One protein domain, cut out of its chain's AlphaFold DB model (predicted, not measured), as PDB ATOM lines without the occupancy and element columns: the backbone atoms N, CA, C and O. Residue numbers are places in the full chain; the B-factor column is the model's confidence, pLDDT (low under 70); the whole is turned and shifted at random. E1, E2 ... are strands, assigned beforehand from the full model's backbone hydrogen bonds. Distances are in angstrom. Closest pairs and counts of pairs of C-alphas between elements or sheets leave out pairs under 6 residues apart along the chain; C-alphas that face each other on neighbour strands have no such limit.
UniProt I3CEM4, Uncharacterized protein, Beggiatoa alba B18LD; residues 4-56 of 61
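Overview. This is residues 4 to 56 of the 61 residues of an uncharacterized protein of Beggiatoa alba B18LD (UniProt I3CEM4). There is little regular structure here: a narrow two-stranded hairpin, E1 and E2, runs on at one end into a long loop, residues 21 to 46, that goes out and folds back. At the other end residues 4 to 9 stick out as a free tail. The printed part has 53 residues, with no named helix and two antiparallel strands, E1 then E2; the class is all strand, with 18 residues in named elements. It is an extended rod spanning 58 by 25 by 17 A, and the radius of gyration of the C-alphas is 18.7 A.

Along the chain. Find C-alpha 12 at (-38.751, -22.103, -16.485); from there E1, residues 12 to 20, runs 25.9 A. E2, residues 47 to 55, runs 25.8 A and ends at C-alpha 55, (-37.422, -25.174, -13.427).

Arrangement. E1 and E2 form an antiparallel hairpin at 161 degrees between directions. Look at N 13 and O 54, 2.8 A apart, and N 50 and O 17, 2.9 A, both within hydrogen-bond range.

Size, cuts and confidence. The C-alphas farthest apart, of Asn 8 and Ile 32, are 57.9 A apart. The link from E1 to E2 is long, 26 residues. The printed part has no cut. Look for pLDDT under 70 at residues 4 to 7, 24 to 26, 39 and 42 to 43.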
ATOM      1  N   TYR A   4     -38.293  -9.128 -15.719       62.53
ATOM      2  CA  TYR A   4     -38.442 -10.510 -15.248       62.53
ATOM      3  C   TYR A   4     -37.587 -10.861 -14.022       62.53
ATOM      4  O   TYR A   4     -37.943 -11.773 -13.293       62.53
ATOM      5  N   GLN A   5     -36.491 -10.141 -13.770       63.03
ATOM      6  CA  GLN A   5     -35.660 -10.317 -12.574       63.03
ATOM      7  C   GLN A   5     -36.240  -9.583 -11.351       63.03
ATOM      8  O   GLN A   5     -35.891  -9.909 -10.223       63.03
ATOM      9  N   GLN A   6     -37.106  -8.582 -11.566       66.69
ATOM     10  CA  GLN A   6     -37.787  -7.832 -10.497       66.69
ATOM     11  C   GLN A   6     -39.047  -8.555 -10.015       66.69
ATOM     12  O   GLN A   6     -39.456  -8.429  -8.862       66.69
ATOM     13  N   VAL A   7     -39.666  -9.325 -10.908       69.62
ATOM     14  CA  VAL A   7     -40.813 -10.169 -10.606       69.62
ATOM     15  C   VAL A   7     -40.270 -11.482 -10.046       69.62
ATOM     16  O   VAL A   7     -39.768 -12.304 -10.801       69.62
ATOM     17  N   ASN A   8     -40.351 -11.673  -8.724       72.31
ATOM     18  CA  ASN A   8     -39.911 -12.882  -8.009       72.31
ATOM     19  C   ASN A   8     -40.788 -14.106  -8.348       72.31
ATOM     20  O   ASN A   8     -41.508 -14.642  -7.506       72.31
ATOM     21  N   LYS A   9     -40.803 -14.495  -9.621       80.12
ATOM     22  CA  LYS A   9     -41.504 -15.661 -10.139       80.12
ATOM     23  C   LYS A   9     -40.485 -16.718 -10.548       80.12
ATOM     24  O   LYS A   9     -39.418 -16.368 -11.054       80.12
ATOM     25  N   PRO A  10     -40.824 -18.004 -10.378       80.81
ATOM     26  CA  PRO A  10     -39.984 -19.080 -10.871       80.81
ATOM     27  C   PRO A  10     -39.760 -18.946 -12.384       80.81
ATOM     28  O   PRO A  10     -40.711 -18.749 -13.145       80.81
ATOM     29  N   ILE A  11     -38.501 -19.064 -12.809       85.50
ATOM     30  CA  ILE A  11     -38.112 -19.079 -14.224       85.50
ATOM     31  C   ILE A  11     -38.082 -20.533 -14.696       85.50
ATOM     32  O   ILE A  11     -37.433 -21.380 -14.079       85.50
ATOM     33  N   VAL A  12     -38.772 -20.806 -15.802       88.88
ATOM     34  CA  VAL A  12     -38.751 -22.103 -16.485       88.88
ATOM     35  C   VAL A  12     -38.029 -21.934 -17.816       88.88
ATOM     36  O   VAL A  12     -38.463 -21.155 -18.664       88.88
ATOM     37  N   PHE A  13     -36.931 -22.658 -17.996       90.44
ATOM     38  CA  PHE A  13     -36.211 -22.740 -19.263       90.44
ATOM     39  C   PHE A  13     -36.803 -23.871 -20.095       90.44
ATOM     40  O   PHE A  13     -36.936 -24.983 -19.591       90.44
ATOM     41  N   ILE A  14     -37.167 -23.600 -21.345       94.81
ATOM     42  CA  ILE A  14     -37.749 -24.588 -22.263       94.81
ATOM     43  C   ILE A  14     -36.858 -24.679 -23.494       94.81
ATOM     44  O   ILE A  14     -36.433 -23.647 -24.012       94.81
ATOM     45  N   ASP A  15     -36.604 -25.899 -23.957       94.38
ATOM     46  CA  ASP A  15     -35.867 -26.154 -25.194       94.38
ATOM     47  C   ASP A  15     -36.388 -27.405 -25.919       94.38
ATOM     48  O   ASP A  15     -36.984 -28.299 -25.305       94.38
ATOM     49  N   GLU A  16     -36.147 -27.464 -27.229       94.00
ATOM     50  CA  GLU A  16     -36.445 -28.610 -28.087       94.00
ATOM     51  C   GLU A  16     -35.152 -29.166 -28.695       94.00
ATOM     52  O   GLU A  16     -34.378 -28.451 -29.329       94.00
ATOM     53  N   SER A  17     -34.962 -30.482 -28.586       89.44
ATOM     54  CA  SER A  17     -33.831 -31.170 -29.205       89.44
ATOM     55  C   SER A  17     -34.278 -32.381 -30.018       89.44
ATOM     56  O   SER A  17     -35.033 -33.232 -29.547       89.44
ATOM     57  N   GLY A  18     -33.798 -32.470 -31.259       88.19
ATOM     58  CA  GLY A  18     -34.054 -33.599 -32.150       88.19
ATOM     59  C   GLY A  18     -32.975 -34.675 -32.052       88.19
ATOM     60  O   GLY A  18     -31.828 -34.434 -32.429       88.19
ATOM     61  N   PHE A  19     -33.340 -35.895 -31.673       87.62
ATOM     62  CA  PHE A  19     -32.450 -37.052 -31.552       87.62
ATOM     63  C   PHE A  19     -32.581 -37.963 -32.772       87.62
ATOM     64  O   PHE A  19     -33.661 -38.473 -33.057       87.62
ATOM     65  N   ALA A  20     -31.498 -38.180 -33.519       87.75
ATOM     66  CA  ALA A  20     -31.533 -39.078 -34.676       87.75
ATOM     67  C   ALA A  20     -31.526 -40.550 -34.242       87.75
ATOM     68  O   ALA A  20     -30.727 -40.935 -33.393       87.75
ATOM     69  N   HIS A  21     -32.361 -41.383 -34.871       86.88
ATOM     70  CA  HIS A  21     -32.433 -42.826 -34.589       86.88
ATOM     71  C   HIS A  21     -31.149 -43.565 -34.968       86.88
ATOM     72  O   HIS A  21     -30.773 -44.539 -34.329       86.88
ATOM     73  N   ASN A  22     -30.477 -43.102 -36.021       81.12
ATOM     74  CA  ASN A  22     -29.192 -43.623 -36.459       81.12
ATOM     75  C   ASN A  22     -28.371 -42.477 -37.059       81.12
ATOM     76  O   ASN A  22     -28.845 -41.764 -37.946       81.12
ATOM     77  N   MET A  23     -27.136 -42.299 -36.588       72.38
ATOM     78  CA  MET A  23     -26.218 -41.286 -37.113       72.38
ATOM     79  C   MET A  23     -24.813 -41.870 -37.316       72.38
ATOM     80  O   MET A  23     -23.862 -41.469 -36.647       72.38
ATOM     81  N   PRO A  24     -24.633 -42.824 -38.245       66.19
ATOM     82  CA  PRO A  24     -23.349 -43.458 -38.458       66.19
ATOM     83  C   PRO A  24     -22.541 -42.599 -39.433       66.19
ATOM     84  O   PRO A  24     -22.424 -42.913 -40.616       66.19
ATOM     85  N   ARG A  25     -21.991 -41.475 -38.971       66.94
ATOM     86  CA  ARG A  25     -20.958 -40.744 -39.720       66.94
ATOM     87  C   ARG A  25     -19.828 -40.374 -38.781       66.94
ATOM     88  O   ARG A  25     -19.898 -39.382 -38.074       66.94
ATOM     89  N   ARG A  26     -18.780 -41.199 -38.787       68.88
ATOM     90  CA  ARG A  26     -17.562 -40.945 -38.004       68.88
ATOM     91  C   ARG A  26     -16.722 -39.800 -38.580       68.88
ATOM     92  O   ARG A  26     -15.951 -39.198 -37.851       68.88
ATOM     93  N   HIS A  27     -16.892 -39.491 -39.868       76.88
ATOM     94  CA  HIS A  27     -16.140 -38.458 -40.580       76.88
ATOM     95  C   HIS A  27     -17.023 -37.808 -41.654       76.88
ATOM     96  O   HIS A  27     -17.938 -38.444 -42.187       76.88
ATOM     97  N   GLY A  28     -16.744 -36.546 -41.976       78.00
ATOM     98  CA  GLY A  28     -17.287 -35.892 -43.162       78.00
ATOM     99  C   GLY A  28     -16.490 -36.279 -44.412       78.00
ATOM    100  O   GLY A  28     -15.280 -36.467 -44.335       78.00
ATOM    101  N   TYR A  29     -17.161 -36.412 -45.556       81.62
ATOM    102  CA  TYR A  29     -16.528 -36.747 -46.834       81.62
ATOM    103  C   TYR A  29     -16.550 -35.535 -47.768       81.62
ATOM    104  O   TYR A  29     -17.585 -34.882 -47.911       81.62
ATOM    105  N   ALA A  30     -15.427 -35.267 -48.431       87.31
ATOM    106  CA  ALA A  30     -15.299 -34.243 -49.464       87.31
ATOM    107  C   ALA A  30     -14.316 -34.698 -50.553       87.31
ATOM    108  O   ALA A  30     -13.429 -35.508 -50.268       87.31
ATOM    109  N   PRO A  31     -14.441 -34.187 -51.793       89.62
ATOM    110  CA  PRO A  31     -13.417 -34.375 -52.813       89.62
ATOM    111  C   PRO A  31     -12.049 -33.868 -52.339       89.62
ATOM    112  O   PRO A  31     -11.961 -32.898 -51.585       89.62
ATOM    113  N   ILE A  32     -10.978 -34.499 -52.819       91.62
ATOM    114  CA  ILE A  32      -9.601 -34.109 -52.490       91.62
ATOM    115  C   ILE A  32      -9.388 -32.630 -52.853       91.62
ATOM    116  O   ILE A  32      -9.736 -32.191 -53.949       91.62
ATOM    117  N   GLY A  33      -8.848 -31.852 -51.910       93.00
ATOM    118  CA  GLY A  33      -8.623 -30.411 -52.072       93.00
ATOM    119  C   GLY A  33      -9.866 -29.530 -51.874       93.00
ATOM    120  O   GLY A  33      -9.804 -28.329 -52.138       93.00
ATOM    121  N   LYS A  34     -10.998 -30.085 -51.419       89.56
ATOM    122  CA  LYS A  34     -12.215 -29.325 -51.094       89.56
ATOM    123  C   LYS A  34     -12.536 -29.392 -49.603       89.56
ATOM    124  O   LYS A  34     -12.333 -30.409 -48.950       89.56
ATOM    125  N   LEU A  35     -13.079 -28.291 -49.083       88.25
ATOM    126  CA  LEU A  35     -13.607 -28.236 -47.722       88.25
ATOM    127  C   LEU A  35     -14.799 -29.186 -47.580       88.25
ATOM    128  O   LEU A  35     -15.665 -29.259 -48.455       88.25
ATOM    129  N   CYS A  36     -14.855 -29.884 -46.449       85.12
ATOM    130  CA  CYS A  36     -16.002 -30.697 -46.088       85.12
ATOM    131  C   CYS A  36     -17.084 -29.822 -45.452       85.12
ATOM    132  O   CYS A  36     -17.001 -29.467 -44.279       85.12
ATOM    133  N   TRP A  37     -18.121 -29.500 -46.222       80.25
ATOM    134  CA  TRP A  37     -19.284 -28.776 -45.718       80.25
ATOM    135  C   TRP A  37     -20.281 -29.730 -45.059       80.25
ATOM    136  O   TRP A  37     -20.753 -30.690 -45.670       80.25
ATOM    137  N   GLY A  38     -20.640 -29.446 -43.807       72.75
ATOM    138  CA  GLY A  38     -21.711 -30.156 -43.115       72.75
ATOM    139  C   GLY A  38     -23.080 -29.734 -43.649       72.75
ATOM    140  O   GLY A  38     -23.637 -28.738 -43.195       72.75
ATOM    141  N   SER A  39     -23.654 -30.492 -44.586       69.19
ATOM    142  CA  SER A  39     -25.062 -30.316 -44.961       69.19
ATOM    143  C   SER A  39     -25.956 -30.946 -43.891       69.19
ATOM    144  O   SER A  39     -25.975 -32.168 -43.722       69.19
ATOM    145  N   HIS A  40     -26.682 -30.108 -43.152       71.50
ATOM    146  CA  HIS A  40     -27.618 -30.543 -42.120       71.50
ATOM    147  C   HIS A  40     -29.048 -30.451 -42.651       71.50
ATOM    148  O   HIS A  40     -29.506 -29.392 -43.075       71.50
ATOM    149  N   ARG A  41     -29.774 -31.572 -42.618       70.69
ATOM    150  CA  ARG A  41     -31.220 -31.608 -42.868       70.69
ATOM    151  C   ARG A  41     -31.927 -31.730 -41.524       70.69
ATOM    152  O   ARG A  41     -32.229 -32.836 -41.087       70.69
ATOM    153  N   TRP A  42     -32.147 -30.595 -40.862       68.69
ATOM    154  CA  TRP A  42     -32.735 -30.526 -39.517       68.69
ATOM    155  C   TRP A  42     -34.096 -31.236 -39.421       68.69
ATOM    156  O   TRP A  42     -34.355 -31.928 -38.446       68.69
ATOM    157  N   ASN A  43     -34.881 -31.197 -40.504       69.00
ATOM    158  CA  ASN A  43     -36.185 -31.862 -40.628       69.00
ATOM    159  C   ASN A  43     -36.122 -33.225 -41.347       69.00
ATOM    160  O   ASN A  43     -37.095 -33.653 -41.972       69.00
ATOM    161  N   ALA A  44     -34.967 -33.897 -41.366       73.56
ATOM    162  CA  ALA A  44     -34.884 -35.238 -41.940       73.56
ATOM    163  C   ALA A  44     -35.746 -36.230 -41.141       73.56
ATOM    164  O   ALA A  44     -35.761 -36.206 -39.912       73.56
ATOM    165  N   LYS A  45     -36.430 -37.138 -41.849       78.69
ATOM    166  CA  LYS A  45     -37.128 -38.283 -41.241       78.69
ATOM    167  C   LYS A  45     -36.134 -39.152 -40.448       78.69
ATOM    168  O   LYS A  45     -34.955 -39.198 -40.790       78.69
ATOM    169  N   GLY A  46     -36.617 -39.864 -39.426       84.31
ATOM    170  CA  GLY A  46     -35.775 -40.709 -38.563       84.31
ATOM    171  C   GLY A  46     -35.131 -39.960 -37.391       84.31
ATOM    172  O   GLY A  46     -34.027 -40.297 -36.962       84.31
ATOM    173  N   ARG A  47     -35.797 -38.910 -36.901       87.69
ATOM    174  CA  ARG A  47     -35.459 -38.214 -35.658       87.69
ATOM    175  C   ARG A  47     -36.676 -38.215 -34.737       87.69
ATOM    176  O   ARG A  47     -37.802 -38.131 -35.221       87.69
ATOM    177  N   THR A  48     -36.442 -38.294 -33.436       90.88
ATOM    178  CA  THR A  48     -37.445 -38.068 -32.391       90.88
ATOM    179  C   THR A  48     -37.098 -36.773 -31.682       90.88
ATOM    180  O   THR A  48     -35.982 -36.637 -31.184       90.88
ATOM    181  N   ASN A  49     -38.036 -35.833 -31.628       90.38
ATOM    182  CA  ASN A  49     -37.844 -34.593 -30.887       90.38
ATOM    183  C   ASN A  49     -38.274 -34.795 -29.435       90.38
ATOM    184  O   ASN A  49     -39.305 -35.414 -29.170       90.38
ATOM    185  N   ALA A  50     -37.475 -34.282 -28.508       92.56
ATOM    186  CA  ALA A  50     -37.833 -34.172 -27.105       92.56
ATOM    187  C   ALA A  50     -37.918 -32.691 -26.743       92.56
ATOM    188  O   ALA A  50     -37.049 -31.905 -27.124       92.56
ATOM    189  N   ILE A  51     -38.959 -32.333 -25.999       95.19
ATOM    190  CA  ILE A  51     -39.121 -31.001 -25.423       95.19
ATOM    191  C   ILE A  51     -38.885 -31.139 -23.926       95.19
ATOM    192  O   ILE A  51     -39.517 -31.969 -23.268       95.19
ATOM    193  N   GLY A  52     -37.946 -30.355 -23.410       93.94
ATOM    194  CA  GLY A  52     -37.579 -30.342 -22.001       93.94
ATOM    195  C   GLY A  52     -37.918 -29.006 -21.360       93.94
ATOM    196  O   GLY A  52     -37.824 -27.961 -22.001       93.94
ATOM    197  N   ALA A  53     -38.285 -29.047 -20.083       93.69
ATOM    198  CA  ALA A  53     -38.433 -27.862 -19.255       93.69
ATOM    199  C   ALA A  53     -37.593 -28.018 -17.984       93.69
ATOM    200  O   ALA A  53     -37.696 -29.027 -17.287       93.69
ATOM    201  N   LEU A  54     -36.770 -27.017 -17.684       91.31
ATOM    202  CA  LEU A  54     -35.993 -26.930 -16.456       91.31
ATOM    203  C   LEU A  54     -36.542 -25.789 -15.611       91.31
ATOM    204  O   LEU A  54     -36.464 -24.619 -15.986       91.31
ATOM    205  N   LEU A  55     -37.097 -26.142 -14.458       89.06
ATOM    206  CA  LEU A  55     -37.422 -25.174 -13.427       89.06
ATOM    207  C   LEU A  55     -36.124 -24.785 -12.721       89.06
ATOM    208  O   LEU A  55     -35.446 -25.644 -12.157       89.06
ATOM    209  N   ASN A  56     -35.785 -23.499 -12.738       75.50
ATOM    210  CA  ASN A  56     -34.666 -23.006 -11.948       75.50
ATOM    211  C   ASN A  56     -35.073 -22.915 -10.476       75.50
ATOM    212  O   ASN A  56     -35.456 -21.847  -9.992       75.50
TER     213      ASN A  56